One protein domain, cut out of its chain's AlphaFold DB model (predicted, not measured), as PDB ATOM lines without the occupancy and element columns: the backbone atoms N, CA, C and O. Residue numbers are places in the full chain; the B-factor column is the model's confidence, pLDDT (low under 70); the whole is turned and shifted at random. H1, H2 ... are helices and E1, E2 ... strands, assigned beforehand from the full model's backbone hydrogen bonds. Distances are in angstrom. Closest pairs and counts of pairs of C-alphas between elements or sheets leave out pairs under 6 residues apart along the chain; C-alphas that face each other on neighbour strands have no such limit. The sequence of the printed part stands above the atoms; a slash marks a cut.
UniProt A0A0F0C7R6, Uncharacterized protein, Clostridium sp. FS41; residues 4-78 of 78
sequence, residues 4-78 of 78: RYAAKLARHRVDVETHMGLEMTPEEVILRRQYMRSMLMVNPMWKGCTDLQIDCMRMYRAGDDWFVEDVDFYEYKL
ATOM      1  N   ARG A   4     136.333 198.689 201.943       92.31
ATOM      2  CA  ARG A   4     135.477 197.496 202.025       92.31
ATOM      3  C   ARG A   4     136.287 196.278 202.419       92.31
ATOM      4  O   ARG A   4     135.796 195.442 203.175       92.31
ATOM      5  N   TYR A   5     137.499 196.164 201.892       95.94
ATOM      6  CA  TYR A   5     138.397 195.085 202.256       95.94
ATOM      7  C   TYR A   5     138.922 195.252 203.687       95.94
ATOM      8  O   TYR A   5     138.807 194.324 204.487       95.94
ATOM      9  N   ALA A   6     139.351 196.459 204.065       96.12
ATOM     10  CA  ALA A   6     139.780 196.767 205.428       96.12
ATOM     11  C   ALA A   6     138.674 196.500 206.469       96.12
ATOM     12  O   ALA A   6     138.933 195.906 207.513       96.12
ATOM     13  N   ALA A   7     137.423 196.847 206.151       95.00
ATOM     14  CA  ALA A   7     136.264 196.572 206.998       95.00
ATOM     15  C   ALA A   7     135.958 195.075 207.141       95.00
ATOM     16  O   ALA A   7     135.397 194.666 208.155       95.00
ATOM     17  N   LYS A   8     136.296 194.242 206.146       96.12
ATOM     18  CA  LYS A   8     136.204 192.779 206.281       96.12
ATOM     19  C   LYS A   8     137.280 192.263 207.230       96.12
ATOM     20  O   LYS A   8     136.943 191.512 208.138       96.12
ATOM     21  N   LEU A   9     138.526 192.708 207.065       97.56
ATOM     22  CA  LEU A   9     139.644 192.330 207.938       97.56
ATOM     23  C   LEU A   9     139.402 192.751 209.396       97.56
ATOM     24  O   LEU A   9     139.674 191.985 210.315       97.56
ATOM     25  N   ALA A  10     138.824 193.935 209.618       97.31
ATOM     26  CA  ALA A  10     138.531 194.455 210.952       97.31
ATOM     27  C   ALA A  10     137.541 193.592 211.755       97.31
ATOM     28  O   ALA A  10     137.543 193.667 212.979       97.31
ATOM     29  N   ARG A  11     136.742 192.727 211.106       97.00
ATOM     30  CA  ARG A  11     135.831 191.781 211.787       97.00
ATOM     31  C   ARG A  11     136.553 190.649 212.513       97.00
ATOM     32  O   ARG A  11     135.906 189.915 213.260       97.00
ATOM     33  N   HIS A  12     137.854 190.514 212.274       97.75
ATOM     34  CA  HIS A  12     138.703 189.446 212.774       97.75
ATOM     35  C   HIS A  12     139.899 190.010 213.543       97.75
ATOM     36  O   HIS A  12     140.302 191.159 213.329       97.75
ATOM     37  N   ARG A  13     140.469 189.189 214.426       97.50
ATOM     38  CA  ARG A  13     141.737 189.447 215.130       97.50
ATOM     39  C   ARG A  13     142.912 188.999 214.249       97.50
ATOM     40  O   ARG A  13     142.722 188.154 213.381       97.50
ATOM     41  N   VAL A  14     144.102 189.566 214.448       94.38
ATOM     42  CA  VAL A  14     145.287 189.363 213.573       94.38
ATOM     43  C   VAL A  14     146.015 188.022 213.808       94.38
ATOM     44  O   VAL A  14     147.024 187.736 213.174       94.38
ATOM     45  N   ASP A  15     145.491 187.152 214.666       85.31
ATOM     46  CA  ASP A  15     146.093 185.853 214.968       85.31
ATOM     47  C   ASP A  15     145.043 184.739 214.907       85.31
ATOM     48  O   ASP A  15     144.038 184.793 215.617       85.31
ATOM     49  N   VAL A  16     145.301 183.734 214.066       79.00
ATOM     50  CA  VAL A  16     144.478 182.538 213.820       79.00
ATOM     51  C   VAL A  16     144.239 181.709 215.085       79.00
ATOM     52  O   VAL A  16     143.186 181.081 215.200       79.00
ATOM     53  N   GLU A  17     145.161 181.721 216.048       87.12
ATOM     54  CA  GLU A  17     144.994 180.979 217.303       87.12
ATOM     55  C   GLU A  17     144.036 181.680 218.280       87.12
ATOM     56  O   GLU A  17     143.549 181.073 219.238       87.12
ATOM     57  N   THR A  18     143.707 182.950 218.025       85.56
ATOM     58  CA  THR A  18     142.788 183.725 218.860       85.56
ATOM     59  C   THR A  18     141.334 183.492 218.438       85.56
ATOM     60  O   THR A  18     141.022 183.268 217.267       85.56
ATOM     61  N   HIS A  19     140.390 183.592 219.379       89.38
ATOM     62  CA  HIS A  19     138.963 183.582 219.050       89.38
ATOM     63  C   HIS A  19     138.637 184.648 217.987       89.38
ATOM     64  O   HIS A  19     138.961 185.821 218.157       89.38
ATOM     65  N   MET A  20     137.982 184.239 216.894       94.62
ATOM     66  CA  MET A  20     137.710 185.088 215.720       94.62
ATOM     67  C   MET A  20     138.974 185.616 215.015       94.62
ATOM     68  O   MET A  20     138.943 186.674 214.382       94.62
ATOM     69  N   GLY A  21     140.073 184.870 215.103       95.62
ATOM     70  CA  GLY A  21     141.319 185.088 214.384       95.62
ATOM     71  C   GLY A  21     141.227 184.902 212.874       95.62
ATOM     72  O   GLY A  21     140.461 184.072 212.382       95.62
ATOM     73  N   LEU A  22     142.026 185.664 212.133       96.06
ATOM     74  CA  LEU A  22     142.256 185.486 210.704       96.06
ATOM     75  C   LEU A  22     143.746 185.695 210.427       96.06
ATOM     76  O   LEU A  22     144.315 186.699 210.847       96.06
ATOM     77  N   GLU A  23     144.360 184.760 209.704       95.44
ATOM     78  CA  GLU A  23     145.716 184.945 209.192       95.44
ATOM     79  C   GLU A  23     145.717 186.093 208.176       95.44
ATOM     80  O   GLU A  23     144.913 186.110 207.243       95.44
ATOM     81  N   MET A  24     146.598 187.069 208.388       95.56
ATOM     82  CA  MET A  24     146.703 188.268 207.563       95.56
ATOM     83  C   MET A  24     148.154 188.504 207.155       95.56
ATOM     84  O   MET A  24     149.080 188.310 207.943       95.56
ATOM     85  N   THR A  25     148.352 188.984 205.933       96.75
ATOM     86  CA  THR A  25     149.654 189.478 205.473       96.75
ATOM     87  C   THR A  25     150.043 190.770 206.206       96.75
ATOM     88  O   THR A  25     149.171 191.493 206.699       96.75
ATOM     89  N   PRO A  26     151.338 191.133 206.268       96.69
ATOM     90  CA  PRO A  26     151.768 192.394 206.876       96.69
ATOM     91  C   PRO A  26     151.044 193.628 206.311       96.69
ATOM     92  O   PRO A  26     150.679 194.539 207.057       96.69
ATOM     93  N   GLU A  27     150.784 193.652 205.005       96.62
ATOM     94  CA  GLU A  27     150.062 194.726 204.325       96.62
ATOM     95  C   GLU A  27     148.589 194.790 204.751       96.62
ATOM     96  O   GLU A  27     148.055 195.878 204.986       96.62
ATOM     97  N   GLU A  28     147.933 193.636 204.893       97.50
ATOM     98  CA  GLU A  28     146.558 193.528 205.393       97.50
ATOM     99  C   GLU A  28     146.449 193.998 206.844       97.50
ATOM    100  O   GLU A  28     145.518 194.734 207.179       97.50
ATOM    101  N   VAL A  29     147.424 193.652 207.689       97.38
ATOM    102  CA  VAL A  29     147.492 194.124 209.078       97.38
ATOM    103  C   VAL A  29     147.596 195.647 209.129       97.38
ATOM    104  O   VAL A  29     146.838 196.294 209.855       97.38
ATOM    105  N   ILE A  30     148.471 196.251 208.318       97.06
ATOM    106  CA  ILE A  30     148.599 197.715 208.231       97.06
ATOM    107  C   ILE A  30     147.279 198.345 207.771       97.06
ATOM    108  O   ILE A  30     146.796 199.296 208.394       97.06
ATOM    109  N   LEU A  31     146.677 197.807 206.709       96.94
ATOM    110  CA  LEU A  31     145.420 198.301 206.150       96.94
ATOM    111  C   LEU A  31     144.287 198.255 207.188       96.94
ATOM    112  O   LEU A  31     143.563 199.235 207.381       96.94
ATOM    113  N   ARG A  32     144.169 197.128 207.890       96.81
ATOM    114  CA  ARG A  32     143.204 196.903 208.965       96.81
ATOM    115  C   ARG A  32     143.412 197.873 210.124       96.81
ATOM    116  O   ARG A  32     142.450 198.510 210.550       96.81
ATOM    117  N   ARG A  33     144.647 198.026 210.620       96.62
ATOM    118  CA  ARG A  33     144.966 198.953 211.722       96.62
ATOM    119  C   ARG A  33     144.593 200.387 211.369       96.62
ATOM    120  O   ARG A  33     143.988 201.073 212.188       96.62
ATOM    121  N   GLN A  34     144.918 200.841 210.158       95.75
ATOM    122  CA  GLN A  34     144.570 202.191 209.705       95.75
ATOM    123  C   GLN A  34     143.051 202.412 209.686       95.75
ATOM    124  O   GLN A  34     142.583 203.447 210.161       95.75
ATOM    125  N   TYR A  35     142.288 201.430 209.198       95.81
ATOM    126  CA  TYR A  35     140.826 201.477 209.198       95.81
ATOM    127  C   TYR A  35     140.232 201.467 210.613       95.81
ATOM    128  O   TYR A  35     139.380 202.289 210.938       95.81
ATOM    129  N   MET A  36     140.701 200.586 211.500       95.69
ATOM    130  CA  MET A  36     140.219 200.568 212.884       95.69
ATOM    131  C   MET A  36     140.546 201.876 213.601       95.69
ATOM    132  O   MET A  36     139.683 202.444 214.261       95.69
ATOM    133  N   ARG A  37     141.756 202.420 213.425       94.94
ATOM    134  CA  ARG A  37     142.126 203.718 214.007       94.94
ATOM    135  C   ARG A  37     141.219 204.843 213.514       94.94
ATOM    136  O   ARG A  37     140.798 205.650 214.337       94.94
ATOM    137  N   SER A  38     140.892 204.901 212.220       92.81
ATOM    138  CA  SER A  38     140.013 205.957 211.698       92.81
ATOM    139  C   SER A  38     138.616 205.907 212.316       92.81
ATOM    140  O   SER A  38     138.069 206.956 212.654       92.81
ATOM    141  N   MET A  39     138.088 204.706 212.550       92.06
ATOM    142  CA  MET A  39     136.793 204.505 213.198       92.06
ATOM    143  C   MET A  39     136.836 204.784 214.706       92.06
ATOM    144  O   MET A  39     135.918 205.387 215.248       92.06
ATOM    145  N   LEU A  40     137.906 204.380 215.395       92.12
ATOM    146  CA  LEU A  40     138.039 204.509 216.850       92.12
ATOM    147  C   LEU A  40     138.389 205.931 217.310       92.12
ATOM    148  O   LEU A  40     138.136 206.278 218.462       92.12
ATOM    149  N   MET A  41     138.931 206.779 216.425       87.44
ATOM    150  CA  MET A  41     139.308 208.163 216.751       87.44
ATOM    151  C   MET A  41     138.156 209.016 217.300       87.44
ATOM    152  O   MET A  41     138.418 209.992 218.006       87.44
ATOM    153  N   VAL A  42     136.902 208.671 216.989       83.69
ATOM    154  CA  VAL A  42     135.724 209.418 217.458       83.69
ATOM    155  C   VAL A  42     135.483 209.273 218.962       83.69
ATOM    156  O   VAL A  42     134.848 210.141 219.557       83.69
ATOM    157  N   ASN A  43     136.011 208.218 219.592       85.31
ATOM    158  CA  ASN A  43     135.801 207.932 221.005       85.31
ATOM    159  C   ASN A  43     137.136 208.012 221.785       85.31
ATOM    160  O   ASN A  43     138.045 207.211 221.542       85.31
ATOM    161  N   PRO A  44     137.272 208.944 222.753       87.81
ATOM    162  CA  PRO A  44     138.498 209.127 223.533       87.81
ATOM    163  C   PRO A  44     139.002 207.872 224.255       87.81
ATOM    164  O   PRO A  44     140.209 207.763 224.463       87.81
ATOM    165  N   MET A  45     138.112 206.930 224.595       88.25
ATOM    166  CA  MET A  45     138.458 205.656 225.238       88.25
ATOM    167  C   MET A  45     139.511 204.871 224.442       88.25
ATOM    168  O   MET A  45     140.395 204.252 225.027       88.25
ATOM    169  N   TRP A  46     139.460 204.954 223.110       91.19
ATOM    170  CA  TRP A  46     140.275 204.138 222.206       91.19
ATOM    171  C   TRP A  46     141.450 204.898 221.576       91.19
ATOM    172  O   TRP A  46     142.277 204.316 220.873       91.19
ATOM    173  N   LYS A  47     141.573 206.207 221.838       85.31
ATOM    174  CA  LYS A  47     142.571 207.091 221.208       85.31
ATOM    175  C   LYS A  47     144.027 206.692 221.508       85.31
ATOM    176  O   LYS A  47     144.929 207.082 220.771       85.31
ATOM    177  N   GLY A  48     144.256 205.918 222.571       86.50
ATOM    178  CA  GLY A  48     145.577 205.473 223.022       86.50
ATOM    179  C   GLY A  48     145.932 204.019 222.706       86.50
ATOM    180  O   GLY A  48     146.991 203.573 223.138       86.50
ATOM    181  N   CYS A  49     145.084 203.270 221.990       93.19
ATOM    182  CA  CYS A  49     145.343 201.850 221.750       93.19
ATOM    183  C   CYS A  49     146.648 201.628 220.970       93.19
ATOM    184  O   CYS A  49     146.899 202.243 219.919       93.19
ATOM    185  N   THR A  50     147.475 200.722 221.490       95.19
ATOM    186  CA  THR A  50     148.685 200.245 220.817       95.19
ATOM    187  C   THR A  50     148.319 199.388 219.609       95.19
ATOM    188  O   THR A  50     147.192 198.908 219.487       95.19
ATOM    189  N   ASP A  51     149.275 199.180 218.706       96.12
ATOM    190  CA  ASP A  51     149.074 198.294 217.556       96.12
ATOM    191  C   ASP A  51     148.711 196.871 217.990       96.12
ATOM    192  O   ASP A  51     147.767 196.305 217.453       96.12
ATOM    193  N   LEU A  52     149.370 196.349 219.032       95.06
ATOM    194  CA  LEU A  52     149.053 195.036 219.595       95.06
ATOM    195  C   LEU A  52     147.618 194.973 220.134       95.06
ATOM    196  O   LEU A  52     146.910 194.003 219.896       95.06
ATOM    197  N   GLN A  53     147.154 196.020 220.825       95.31
ATOM    198  CA  GLN A  53     145.764 196.064 221.283       95.31
ATOM    199  C   GLN A  53     144.796 196.053 220.097       95.31
ATOM    200  O   GLN A  53     143.862 195.265 220.095       95.31
ATOM    201  N   ILE A  54     145.037 196.861 219.061       96.44
ATOM    202  CA  ILE A  54     144.181 196.898 217.865       96.44
ATOM    203  C   ILE A  54     144.184 195.560 217.113       96.44
ATOM    204  O   ILE A  54     143.153 195.149 216.579       96.44
ATOM    205  N   ASP A  55     145.316 194.866 217.068       96.75
ATOM    206  CA  ASP A  55     145.435 193.527 216.483       96.75
ATOM    207  C   ASP A  55     144.594 192.492 217.221       96.75
ATOM    208  O   ASP A  55     143.981 191.625 216.591       96.75
ATOM    209  N   CYS A  56     144.523 192.631 218.543       96.19
ATOM    210  CA  CYS A  56     143.688 191.806 219.393       96.19
ATOM    211  C   CYS A  56     142.220 192.242 219.381       96.19
ATOM    212  O   CYS A  56     141.381 191.397 219.608       96.19
ATOM    213  N   MET A  57     141.858 193.495 219.121       96.06
ATOM    214  CA  MET A  57     140.453 193.938 219.055       96.06
ATOM    215  C   MET A  57     139.772 193.471 217.761       96.06
ATOM    216  O   MET A  57     140.447 193.104 216.807       96.06
ATOM    217  N   ARG A  58     138.443 193.554 217.660       96.88
ATOM    218  CA  ARG A  58     137.727 193.463 216.371       96.88
ATOM    219  C   ARG A  58     136.578 194.462 216.301       96.88
ATOM    220  O   ARG A  58     136.089 194.933 217.321       96.88
ATOM    221  N   MET A  59     136.142 194.792 215.092       95.88
ATOM    222  CA  MET A  59     135.040 195.710 214.829       95.88
ATOM    223  C   MET A  59     134.084 195.131 213.804       95.88
ATOM    224  O   MET A  59     134.486 194.611 212.763       95.88
ATOM    225  N   TYR A  60     132.795 195.253 214.074       94.94
ATOM    226  CA  TYR A  60     131.770 194.737 213.186       94.94
ATOM    227  C   TYR A  60     130.504 195.585 213.271       94.94
ATOM    228  O   TYR A  60     130.312 196.377 214.191       94.94
ATOM    229  N   ARG A  61     129.642 195.433 212.267       93.50
ATOM    230  CA  ARG A  61     128.342 196.099 212.210       93.50
ATOM    231  C   ARG A  61     127.253 195.076 212.500       93.50
ATOM    232  O   ARG A  61     127.236 194.023 211.860       93.50
ATOM    233  N   ALA A  62     126.349 195.401 213.416       92.56
ATOM    234  CA  ALA A  62     125.146 194.625 213.692       92.56
ATOM    235  C   ALA A  62     123.928 195.541 213.527       92.56
ATOM    236  O   ALA A  62     123.738 196.495 214.278       92.56
ATOM    237  N   GLY A  63     123.128 195.284 212.487       92.31
ATOM    238  CA  GLY A  63     122.068 196.206 212.073       92.31
ATOM    239  C   GLY A  63     122.643 197.557 211.643       92.31
ATOM    240  O   GLY A  63     123.502 197.620 210.758       92.31
ATOM    241  N   ASP A  64     122.183 198.631 212.279       92.75
ATOM    242  CA  ASP A  64     122.647 199.999 212.016       92.75
ATOM    243  C   ASP A  64     123.775 200.463 212.935       92.75
ATOM    244  O   ASP A  64     124.349 201.527 212.709       92.75
ATOM    245  N   ASP A  65     124.151 199.633 213.904       93.00
ATOM    246  CA  ASP A  65     125.120 199.979 214.929       93.00
ATOM    247  C   ASP A  65     126.495 199.366 214.651       93.00
ATOM    248  O   ASP A  65     126.625 198.238 214.155       93.00
ATOM    249  N   TRP A  66     127.535 200.120 215.006       93.25
ATOM    250  CA  TRP A  66     128.913 199.645 215.023       93.25
ATOM    251  C   TRP A  66     129.298 199.194 216.421       93.25
ATOM    252  O   TRP A  66     129.004 199.865 217.406       93.25
ATOM    253  N   PHE A  67     130.001 198.071 216.478       95.44
ATOM    254  CA  PHE A  67     130.529 197.508 217.704       95.44
ATOM    255  C   PHE A  67     132.037 197.354 217.597       95.44
ATOM    256  O   PHE A  67     132.574 197.017 216.535       95.44
ATOM    257  N   VAL A  68     132.706 197.583 218.719       96.19
ATOM    258  CA  VAL A  68     134.081 197.168 218.964       96.19
ATOM    259  C   VAL A  68     134.069 196.126 220.069       96.19
ATOM    260  O   VAL A  68     133.431 196.313 221.099       96.19
ATOM    261  N   GLU A  69     134.757 195.021 219.840       96.62
ATOM    262  CA  GLU A  69     135.013 193.994 220.841       96.62
ATOM    263  C   GLU A  69     136.490 194.087 221.226       96.62
ATOM    264  O   GLU A  69     137.368 194.083 220.351       96.62
ATOM    265  N   ASP A  70     136.762 194.249 222.517       95.19
ATOM    266  CA  ASP A  70     138.097 194.557 223.008       95.19
ATOM    267  C   ASP A  70     138.985 193.315 223.219       95.19
ATOM    268  O   ASP A  70     138.654 192.190 222.825       95.19
ATOM    269  N   VAL A  71     140.165 193.520 223.809       93.50
ATOM    270  CA  VAL A  71     141.132 192.443 224.072       93.50
ATOM    271  C   VAL A  71     140.604 191.393 225.056       93.50
ATOM    272  O   VAL A  71     141.007 190.239 224.951       93.50
ATOM    273  N   ASP A  72     139.671 191.777 225.929       93.94
ATOM    274  CA  ASP A  72     139.037 190.936 226.947       93.94
ATOM    275  C   ASP A  72     137.661 190.402 226.492       93.94
ATOM    276  O   ASP A  72     136.928 189.803 227.278       93.94
ATOM    277  N   PHE A  73     137.328 190.578 225.207       93.38
ATOM    278  CA  PHE A  73     136.071 190.168 224.570       93.38
ATOM    279  C   PHE A  73     134.828 190.942 225.035       93.38
ATOM    280  O   PHE A  73     133.704 190.501 224.789       93.38
ATOM    281  N   TYR A  74     134.996 192.109 225.662       95.25
ATOM    282  CA  TYR A  74     133.871 192.988 225.963       95.25
ATOM    283  C   TYR A  74     133.458 193.782 224.732       95.25
ATOM    284  O   TYR A  74     134.291 194.327 224.009       95.25
ATOM    285  N   GLU A  75     132.149 193.871 224.514       95.25
ATOM    286  CA  GLU A  75     131.562 194.559 223.369       95.25
ATOM    287  C   GLU A  75     131.053 195.948 223.755       95.25
ATOM    288  O   GLU A  75     130.321 196.128 224.731       95.25
ATOM    289  N   TYR A  76     131.405 196.936 222.937       94.88
ATOM    290  CA  TYR A  76     131.024 198.328 223.107       94.88
ATOM    291  C   TYR A  76     130.425 198.853 221.812       94.88
ATOM    292  O   TYR A  76     130.995 198.687 220.733       94.88
ATOM    293  N   LYS A  77     129.290 199.535 221.925       92.94
ATOM    294  CA  LYS A  77     128.711 200.293 220.818       92.94
ATOM    295  C   LYS A  77     129.540 201.564 220.580       92.94
ATOM    296  O   LYS A  77     129.832 202.280 221.541       92.94
ATOM    297  N   LEU A  78     129.928 201.811 219.327       87.31
ATOM    298  CA  LEU A  78     130.682 202.996 218.889       87.31
ATOM    299  C   LEU A  78     129.779 204.171 218.512       87.31
ATOM    300  O   LEU A  78     128.666 203.928 217.992       87.31
TER     301      LEU A  78
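Overview. This is residues 4 to 78 of the 78 residues of an uncharacterized protein of Clostridium sp. FS41 (UniProt A0A0F0C7R6). What is the main picture? One long helix, H2, is crossed by two short ones, H1 and H3, and beside these helices a small three-stranded sheet is grazed by H1 and H2; a long loop, residues 10 to 25, leads from H1 to H2. What is it made of? The printed part has 75 residues, with H1, H2, H3, E1, E2 and E3 along it, class mixed; the sheet, E1 - E2 - E3, is antiparallel. How large is it? It is compact, with a radius of gyration of the C-alphas of 11.2 A and spans of 27 by 25 by 22 A.

Arrangement. How do the helices stand? H1, residues 4 to 9, touches H2, residues 26 to 40, about perpendicular at 77 degrees, the closest C-alphas being those of Ala 6 and Arg 32, 4.9 A apart. H3, residues 51 to 56, touches H2 about perpendicular at 89 degrees, closest at the C-alphas of Arg 33 and Ile 54, 6.5 A; H1 and H3 are apart. In H1, H2 and H3 every O i to N i+4 pair is within hydrogen-bond range. How is the sheet joined? E1, residues 58 to 62, E2, residues 65 to 69, and E3, residues 75 to 77, form a meander, each strand the antiparallel neighbour of the one before. Within hydrogen-bond range are N 60 and O 67, 3.0 A, in the hairpin E1 and E2, and N 68 and O 76, 2.9 A, in the hairpin E2 and E3. Which helices are on it? H1 and H2 are on the sheet but only graze it, with residues 7 to 9 and 32 to 40; H3 is not on it.

Along the chain. Where does H1 begin? C-alpha 4 is at (135.477, 197.496, 202.025). How long are the longer elements? H2 spans 20.9 A, E1 12.9 A and E2 13.0 A from first to last C-alpha. Where does E3 end? C-alpha 77 is at (128.711, 200.293, 220.818).

Size, cuts and confidence. How far does it reach? The two C-alphas farthest apart, of Pro 26 and Asp 64, are 30.5 A apart. Are there cuts, long links or weak places? The printed part has no cut, H1 to H2 is a long link, and no printed residue is under 70 in pLDDT.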